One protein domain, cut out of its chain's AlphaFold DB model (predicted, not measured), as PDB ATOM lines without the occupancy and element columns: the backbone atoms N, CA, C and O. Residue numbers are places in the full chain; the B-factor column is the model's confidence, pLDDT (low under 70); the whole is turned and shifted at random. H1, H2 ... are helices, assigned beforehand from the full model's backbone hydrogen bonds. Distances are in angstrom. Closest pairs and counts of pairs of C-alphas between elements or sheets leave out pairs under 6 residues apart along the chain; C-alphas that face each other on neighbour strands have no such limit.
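Overview. This is residues 13 to 79 of the 232 residues of an uncharacterized protein of Cercospora zeae-maydis SCOH1-5 (UniProt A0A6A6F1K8). Two longer helices, H1 and H4, follow one another along a rod, overlapping where H1 ends and H4 begins. Short H2 and H3 make a corner beside them, and a loop, residues 31 to 46, runs out and folds back. The 67 printed residues, all helix by class, have named helices H1, H2, H3, H4 in chain order and no named strand. The whole is only just loose, close to compact (radius of gyration of the C-alphas 13.3 A), spanning 43 by 19 by 17 A.

Arrangement. H1, residues 19 to 30, touches H4, residues 63 to 74, closest at the C-alphas of Phe 30 and Ala 67, 5.9 A. H2, residues 47 to 51, and H3, residues 54 to 60, touch only at the corner. Every O i to N i+4 pair in these helices is within hydrogen-bond range.

Along the chain. H1, 16.8 A long, begins at C-alpha 19 (275.018, 198.021, 253.975). H4, 16.0 A, ends at C-alpha 74 (272.247, 173.044, 243.465).

Size, cuts and confidence. The printed part has no cut. H1 to H2 is a long link. Residues 33 to 34 and 79 are under pLDDT 70.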
ATOM      1  N   ILE A  13     274.768 196.102 266.349       81.56
ATOM      2  CA  ILE A  13     275.665 195.540 265.335       81.56
ATOM      3  C   ILE A  13     275.183 195.915 263.926       81.56
ATOM      4  O   ILE A  13     275.956 196.471 263.151       81.56
ATOM      5  N   PHE A  14     273.911 195.675 263.599       81.38
ATOM      6  CA  PHE A  14     273.370 195.951 262.262       81.38
ATOM      7  C   PHE A  14     273.138 197.445 261.999       81.38
ATOM      8  O   PHE A  14     273.243 197.874 260.852       81.38
ATOM      9  N   ASP A  15     272.934 198.241 263.051       84.12
ATOM     10  CA  ASP A  15     272.843 199.703 262.947       84.12
ATOM     11  C   ASP A  15     274.201 200.355 262.619       84.12
ATOM     12  O   ASP A  15     274.255 201.424 262.015       84.12
ATOM     13  N   LYS A  16     275.314 199.725 263.024       88.81
ATOM     14  CA  LYS A  16     276.676 200.256 262.833       88.81
ATOM     15  C   LYS A  16     277.396 199.690 261.615       88.81
ATOM     16  O   LYS A  16     278.373 200.285 261.164       88.81
ATOM     17  N   LEU A  17     276.965 198.537 261.111       90.19
ATOM     18  CA  LEU A  17     277.559 197.929 259.928       90.19
ATOM     19  C   LEU A  17     277.079 198.651 258.663       90.19
ATOM     20  O   LEU A  17     275.869 198.807 258.499       90.19
ATOM     21  N   PRO A  18     277.976 199.035 257.738       91.81
ATOM     22  CA  PRO A  18     277.592 199.497 256.406       91.81
ATOM     23  C   PRO A  18     276.759 198.452 255.656       91.81
ATOM     24  O   PRO A  18     276.887 197.249 255.908       91.81
ATOM     25  N   ALA A  19     275.919 198.901 254.722       87.25
ATOM     26  CA  ALA A  19     275.018 198.021 253.975       87.25
ATOM     27  C   ALA A  19     275.780 196.937 253.194       87.25
ATOM     28  O   ALA A  19     275.362 195.783 253.165       87.25
ATOM     29  N   GLU A  20     276.944 197.281 252.645       89.31
ATOM     30  CA  GLU A  20     277.816 196.374 251.900       89.31
ATOM     31  C   GLU A  20     278.286 195.202 252.773       89.31
ATOM     32  O   GLU A  20     278.269 194.049 252.346       89.31
ATOM     33  N   MET A  21     278.645 195.483 254.030       91.69
ATOM     34  CA  MET A  21     279.074 194.452 254.976       91.69
ATOM     35  C   MET A  21     277.915 193.543 255.387       91.69
ATOM     36  O   MET A  21     278.102 192.335 255.516       91.69
ATOM     37  N   ARG A  22     276.705 194.094 255.555       90.38
ATOM     38  CA  ARG A  22     275.510 193.292 255.865       90.38
ATOM     39  C   ARG A  22     275.150 192.358 254.712       90.38
ATOM     40  O   ARG A  22     274.925 191.177 254.951       90.38
ATOM     41  N   ASN A  23     275.204 192.847 253.472       86.94
ATOM     42  CA  ASN A  23     275.001 192.019 252.282       86.94
ATOM     43  C   ASN A  23     276.007 190.866 252.223       86.94
ATOM     44  O   ASN A  23     275.611 189.723 252.000       86.94
ATOM     45  N   LYS A  24     277.284 191.133 252.524       89.94
ATOM     46  CA  LYS A  24     278.308 190.083 252.576       89.94
ATOM     47  C   LYS A  24     278.021 189.032 253.649       89.94
ATOM     48  O   LYS A  24     278.243 187.849 253.408       89.94
ATOM     49  N   ILE A  25     277.502 189.435 254.811       89.44
ATOM     50  CA  ILE A  25     277.068 188.495 255.857       89.44
ATOM     51  C   ILE A  25     275.947 187.597 255.331       89.44
ATOM     52  O   ILE A  25     276.002 186.392 255.557       89.44
ATOM     53  N   TRP A  26     274.958 188.144 254.619       88.44
ATOM     54  CA  TRP A  26     273.859 187.353 254.053       88.44
ATOM     55  C   TRP A  26     274.345 186.365 253.001       88.44
ATOM     56  O   TRP A  26     274.002 185.189 253.085       88.44
ATOM     57  N   GLU A  27     275.195 186.814 252.079       86.75
ATOM     58  CA  GLU A  27     275.823 185.944 251.084       86.75
ATOM     59  C   GLU A  27     276.578 184.792 251.745       86.75
ATOM     60  O   GLU A  27     276.360 183.646 251.384       86.75
ATOM     61  N   LEU A  28     277.423 185.075 252.743       86.62
ATOM     62  CA  LEU A  28     278.219 184.048 253.424       86.62
ATOM     63  C   LEU A  28     277.369 183.110 254.286       86.62
ATOM     64  O   LEU A  28     277.657 181.924 254.374       86.62
ATOM     65  N   SER A  29     276.315 183.625 254.916       85.44
ATOM     66  CA  SER A  29     275.437 182.822 255.779       85.44
ATOM     67  C   SER A  29     274.579 181.830 254.998       85.44
ATOM     68  O   SER A  29     274.057 180.874 255.569       85.44
ATOM     69  N   PHE A  30     274.385 182.106 253.712       84.94
ATOM     70  CA  PHE A  30     273.536 181.345 252.808       84.94
ATOM     71  C   PHE A  30     274.319 180.698 251.657       84.94
ATOM     72  O   PHE A  30     273.718 180.005 250.835       84.94
ATOM     73  N   ALA A  31     275.635 180.917 251.599       82.88
ATOM     74  CA  ALA A  31     276.524 180.273 250.652       82.88
ATOM     75  C   ALA A  31     276.521 178.764 250.889       82.88
ATOM     76  O   ALA A  31     276.470 178.282 252.021       82.88
ATOM     77  N   ASN A  32     276.545 178.026 249.789       74.38
ATOM     78  CA  ASN A  32     276.431 176.585 249.800       74.38
ATOM     79  C   ASN A  32     277.778 175.984 249.389       74.38
ATOM     80  O   ASN A  32     277.992 175.668 248.222       74.38
ATOM     81  N   ASP A  33     278.700 175.887 250.345       69.88
ATOM     82  CA  ASP A  33     280.104 175.516 250.097       69.88
ATOM     83  C   ASP A  33     280.344 173.993 250.100       69.88
ATOM     84  O   ASP A  33     281.483 173.526 250.153       69.88
ATOM     85  N   HIS A  34     279.290 173.178 250.090       68.69
ATOM     86  CA  HIS A  34     279.430 171.739 250.284       68.69
ATOM     87  C   HIS A  34     279.569 170.982 248.959       68.69
ATOM     88  O   HIS A  34     278.653 170.956 248.138       68.69
ATOM     89  N   GLU A  35     280.716 170.320 248.772       74.44
ATOM     90  CA  GLU A  35     281.026 169.570 247.550       74.44
ATOM     91  C   GLU A  35     280.112 168.352 247.335       74.44
ATOM     92  O   GLU A  35     279.833 168.036 246.178       74.44
ATOM     93  N   GLU A  36     279.601 167.744 248.415       79.06
ATOM     94  CA  GLU A  36     278.560 166.701 248.457       79.06
ATOM     95  C   GLU A  36     278.079 166.504 249.914       79.06
ATOM     96  O   GLU A  36     278.902 166.376 250.823       79.06
ATOM     97  N   VAL A  37     276.764 166.453 250.161       77.56
ATOM     98  CA  VAL A  37     276.176 166.333 251.517       77.56
ATOM     99  C   VAL A  37     275.427 165.009 251.655       77.56
ATOM    100  O   VAL A  37     274.636 164.646 250.787       77.56
ATOM    101  N   GLU A  38     275.649 164.273 252.748       77.19
ATOM    102  CA  GLU A  38     274.816 163.104 253.071       77.19
ATOM    103  C   GLU A  38     273.372 163.546 253.353       77.19
ATOM    104  O   GLU A  38     273.153 164.468 254.139       77.19
ATOM    105  N   LEU A  39     272.384 162.875 252.759       70.69
ATOM    106  CA  LEU A  39     270.972 163.272 252.831       70.69
ATOM    107  C   LEU A  39     270.395 163.265 254.264       70.69
ATOM    108  O   LEU A  39     269.428 163.953 254.549       70.69
ATOM    109  N   TRP A  40     270.969 162.520 255.202       74.69
ATOM    110  CA  TRP A  40     270.565 162.589 256.619       74.69
ATOM    111  C   TRP A  40     271.277 163.692 257.402       74.69
ATOM    112  O   TRP A  40     270.810 164.078 258.468       74.69
ATOM    113  N   ASN A  41     272.373 164.240 256.874       77.69
ATOM    114  CA  ASN A  41     273.138 165.324 257.496       77.69
ATOM    115  C   ASN A  41     272.855 166.678 256.830       77.69
ATOM    116  O   ASN A  41     273.706 167.571 256.821       77.69
ATOM    117  N   LEU A  42     271.664 166.834 256.251       77.94
ATOM    118  CA  LEU A  42     271.266 168.060 255.572       77.94
ATOM    119  C   LEU A  42     271.264 169.226 256.550       77.94
ATOM    120  O   LEU A  42     270.570 169.215 257.564       77.94
ATOM    121  N   SER A  43     272.014 170.261 256.197       81.62
ATOM    122  CA  SER A  43     272.038 171.522 256.925       81.62
ATOM    123  C   SER A  43     271.664 172.634 255.953       81.62
ATOM    124  O   SER A  43     272.547 173.339 255.469       81.62
ATOM    125  N   PRO A  44     270.366 172.778 255.609       82.62
ATOM    126  CA  PRO A  44     269.935 173.903 254.794       82.62
ATOM    127  C   PRO A  44     270.288 175.227 255.492       82.62
ATOM    128  O   PRO A  44     270.488 175.244 256.714       82.62
ATOM    129  N   PRO A  45     270.300 176.352 254.752       84.38
ATOM    130  CA  PRO A  45     270.568 177.669 255.312       84.38
ATOM    131  C   PRO A  45     269.790 177.906 256.612       84.38
ATOM    132  O   PRO A  45     268.569 177.736 256.666       84.38
ATOM    133  N   ASN A  46     270.495 178.268 257.685       85.44
ATOM    134  CA  ASN A  46     269.884 178.354 259.006       85.44
ATOM    135  C   ASN A  46     269.023 179.628 259.139       85.44
ATOM    136  O   ASN A  46     269.487 180.749 258.922       85.44
ATOM    137  N   LYS A  47     267.765 179.471 259.578       87.75
ATOM    138  CA  LYS A  47     266.841 180.586 259.851       87.75
ATOM    139  C   LYS A  47     267.216 181.423 261.073       87.75
ATOM    140  O   LYS A  47     266.652 182.504 261.233       87.75
ATOM    141  N   SER A  48     268.126 180.968 261.936       86.31
ATOM    142  CA  SER A  48     268.491 181.660 263.180       86.31
ATOM    143  C   SER A  48     268.849 183.129 262.958       86.31
ATOM    144  O   SER A  48     268.425 183.970 263.745       86.31
ATOM    145  N   LEU A  49     269.530 183.466 261.857       82.44
ATOM    146  CA  LEU A  49     269.875 184.853 261.514       82.44
ATOM    147  C   LEU A  49     268.644 185.744 261.305       82.44
ATOM    148  O   LEU A  49     268.612 186.861 261.823       82.44
ATOM    149  N   LEU A  50     267.592 185.236 260.654       85.94
ATOM    150  CA  LEU A  50     266.324 185.955 260.468       85.94
ATOM    151  C   LEU A  50     265.586 186.211 261.785       85.94
ATOM    152  O   LEU A  50     264.726 187.088 261.859       85.94
ATOM    153  N   LEU A  51     265.877 185.414 262.812       86.31
ATOM    154  CA  LEU A  51     265.225 185.493 264.116       86.31
ATOM    155  C   LEU A  51     265.968 186.411 265.095       86.31
ATOM    156  O   LEU A  51     265.439 186.692 266.166       86.31
ATOM    157  N   THR A  52     267.155 186.914 264.734       84.88
ATOM    158  CA  THR A  52     267.983 187.739 265.630       84.88
ATOM    159  C   THR A  52     267.374 189.110 265.926       84.88
ATOM    160  O   THR A  52     267.333 189.533 267.079       84.88
ATOM    161  N   CYS A  53     266.905 189.830 264.902       87.44
ATOM    162  CA  CYS A  53     266.293 191.147 265.062       87.44
ATOM    163  C   CYS A  53     265.386 191.515 263.878       87.44
ATOM    164  O   CYS A  53     265.437 190.903 262.810       87.44
ATOM    165  N   LYS A  54     264.558 192.557 264.058       87.81
ATOM    166  CA  LYS A  54     263.630 193.041 263.020       87.81
ATOM    167  C   LYS A  54     264.351 193.461 261.736       87.81
ATOM    168  O   LYS A  54     263.841 193.174 260.661       87.81
ATOM    169  N   GLN A  55     265.524 194.087 261.857       88.19
ATOM    170  CA  GLN A  55     266.313 194.541 260.711       88.19
ATOM    171  C   GLN A  55     266.873 193.365 259.903       88.19
ATOM    172  O   GLN A  55     266.677 193.308 258.694       88.19
ATOM    173  N   ALA A  56     267.488 192.378 260.563       87.25
ATOM    174  CA  ALA A  56     267.947 191.157 259.900       87.25
ATOM    175  C   ALA A  56     266.785 190.436 259.203       87.25
ATOM    176  O   ALA A  56     266.902 190.014 258.057       87.25
ATOM    177  N   ARG A  57     265.622 190.366 259.861       90.31
ATOM    178  CA  ARG A  57     264.413 189.792 259.268       90.31
ATOM    179  C   ARG A  57     263.935 190.552 258.029       90.31
ATOM    180  O   ARG A  57     263.521 189.905 257.074       90.31
ATOM    181  N   SER A  58     263.948 191.887 258.041       90.38
ATOM    182  CA  SER A  58     263.505 192.692 256.896       90.38
ATOM    183  C   SER A  58     264.493 192.657 255.734       90.38
ATOM    184  O   SER A  58     264.061 192.616 254.590       90.38
ATOM    185  N   GLU A  59     265.798 192.655 256.015       89.88
ATOM    186  CA  GLU A  59     266.846 192.663 254.987       89.88
ATOM    187  C   GLU A  59     267.039 191.270 254.368       89.88
ATOM    188  O   GLU A  59     266.952 191.104 253.155       89.88
ATOM    189  N   ALA A  60     267.238 190.241 255.195       90.12
ATOM    190  CA  ALA A  60     267.519 188.885 254.721       90.12
ATOM    191  C   ALA A  60     266.254 188.056 254.450       90.12
ATOM    192  O   ALA A  60     266.337 186.982 253.856       90.12
ATOM    193  N   GLY A  61     265.071 188.536 254.850       88.75
ATOM    194  CA  GLY A  61     263.805 187.834 254.626       88.75
ATOM    195  C   GLY A  61     263.471 187.630 253.146       88.75
ATOM    196  O   GLY A  61     262.840 186.632 252.815       88.75
ATOM    197  N   GLY A  62     263.923 188.534 252.270       86.38
ATOM    198  CA  GLY A  62     263.811 188.372 250.817       86.38
ATOM    199  C   GLY A  62     264.849 187.413 250.230       86.38
ATOM    200  O   GLY A  62     264.545 186.696 249.289       86.38
ATOM    201  N   LEU A  63     266.045 187.348 250.822       88.69
ATOM    202  CA  LEU A  63     267.158 186.532 250.324       88.69
ATOM    203  C   LEU A  63     267.054 185.065 250.750       88.69
ATOM    204  O   LEU A  63     267.426 184.164 250.004       88.69
ATOM    205  N   TYR A  64     266.535 184.811 251.953       89.75
ATOM    206  CA  TYR A  64     266.462 183.464 252.510       89.75
ATOM    207  C   TYR A  64     265.646 182.477 251.654       89.75
ATOM    208  O   TYR A  64     266.120 181.359 251.464       89.75
ATOM    209  N   PRO A  65     264.443 182.809 251.134       87.06
ATOM    210  CA  PRO A  65     263.684 181.887 250.293       87.06
ATOM    211  C   PRO A  65     264.451 181.462 249.040       87.06
ATOM    212  O   PRO A  65     264.421 180.283 248.689       87.06
ATOM    213  N   ASP A  66     265.157 182.395 248.404       88.56
ATOM    214  CA  ASP A  66     265.928 182.128 247.191       88.56
ATOM    215  C   ASP A  66     267.172 181.300 247.502       88.56
ATOM    216  O   ASP A  66     267.413 180.295 246.839       88.56
ATOM    217  N   ALA A  67     267.891 181.630 248.576       87.94
ATOM    218  CA  ALA A  67     268.995 180.817 249.073       87.94
ATOM    219  C   ALA A  67     268.562 179.397 249.458       87.94
ATOM    220  O   ALA A  67     269.239 178.424 249.140       87.94
ATOM    221  N   TYR A  68     267.419 179.260 250.128       87.56
ATOM    222  CA  TYR A  68     266.877 177.966 250.519       87.56
ATOM    223  C   TYR A  68     266.507 177.133 249.288       87.56
ATOM    224  O   TYR A  68     266.851 175.959 249.220       87.56
ATOM    225  N   ARG A  69     265.848 177.733 248.289       85.31
ATOM    226  CA  ARG A  69     265.560 177.063 247.010       85.31
ATOM    227  C   ARG A  69     266.841 176.674 246.280       85.31
ATOM    228  O   ARG A  69     266.950 175.534 245.838       85.31
ATOM    229  N   ALA A  70     267.806 177.587 246.202       83.94
ATOM    230  CA  ALA A  70     269.100 177.342 245.582       83.94
ATOM    231  C   ALA A  70     269.830 176.187 246.271       83.94
ATOM    232  O   ALA A  70     270.296 175.291 245.581       83.94
ATOM    233  N   TYR A  71     269.835 176.133 247.608       85.00
ATOM    234  CA  TYR A  71     270.423 175.026 248.360       85.00
ATOM    235  C   TYR A  71     269.897 173.673 247.876       85.00
ATOM    236  O   TYR A  71     270.685 172.788 247.563       85.00
ATOM    237  N   TRP A  72     268.581 173.507 247.747       82.38
ATOM    238  CA  TRP A  72     268.012 172.235 247.293       82.38
ATOM    239  C   TRP A  72     268.228 171.967 245.807       82.38
ATOM    240  O   TRP A  72     268.401 170.815 245.423       82.38
ATOM    241  N   ALA A  73     268.224 173.013 244.983       79.50
ATOM    242  CA  ALA A  73     268.395 172.887 243.541       79.50
ATOM    243  C   ALA A  73     269.845 172.574 243.137       79.50
ATOM    244  O   ALA A  73     270.068 171.866 242.158       79.50
ATOM    245  N   THR A  74     270.833 173.107 243.864       81.06
ATOM    246  CA  THR A  74     272.247 173.044 243.465       81.06
ATOM    247  C   THR A  74     273.092 172.096 244.307       81.06
ATOM    248  O   THR A  74     274.174 171.714 243.865       81.06
ATOM    249  N   SER A  75     272.651 171.717 245.511       80.50
ATOM    250  CA  SER A  75     273.396 170.758 246.335       80.50
ATOM    251  C   SER A  75     273.416 169.379 245.693       80.50
ATOM    252  O   SER A  75     272.396 168.863 245.237       80.50
ATOM    253  N   ARG A  76     274.580 168.733 245.741       80.00
ATOM    254  CA  ARG A  76     274.705 167.316 245.407       80.00
ATOM    255  C   ARG A  76     274.525 166.497 246.674       80.00
ATOM    256  O   ARG A  76     275.350 166.560 247.585       80.00
ATOM    257  N   PHE A  77     273.433 165.748 246.732       79.62
ATOM    258  CA  PHE A  77     273.142 164.873 247.857       79.62
ATOM    259  C   PHE A  77     273.621 163.457 247.570       79.62
ATOM    260  O   PHE A  77     273.414 162.934 246.473       79.62
ATOM    261  N   LYS A  78     274.219 162.823 248.575       77.00
ATOM    262  CA  LYS A  78     274.562 161.403 248.548       77.00
ATOM    263  C   LYS A  78     273.845 160.650 249.662       77.00
ATOM    264  O   LYS A  78     273.432 161.227 250.664       77.00
ATOM    265  N   ILE A  79     273.656 159.361 249.427       69.75
ATOM    266  CA  ILE A  79     273.031 158.420 250.350       69.75
ATOM    267  C   ILE A  79     274.034 157.282 250.512       69.75
ATOM    268  O   ILE A  79     274.133 156.415 249.643       69.75
TER     269      ILE A  79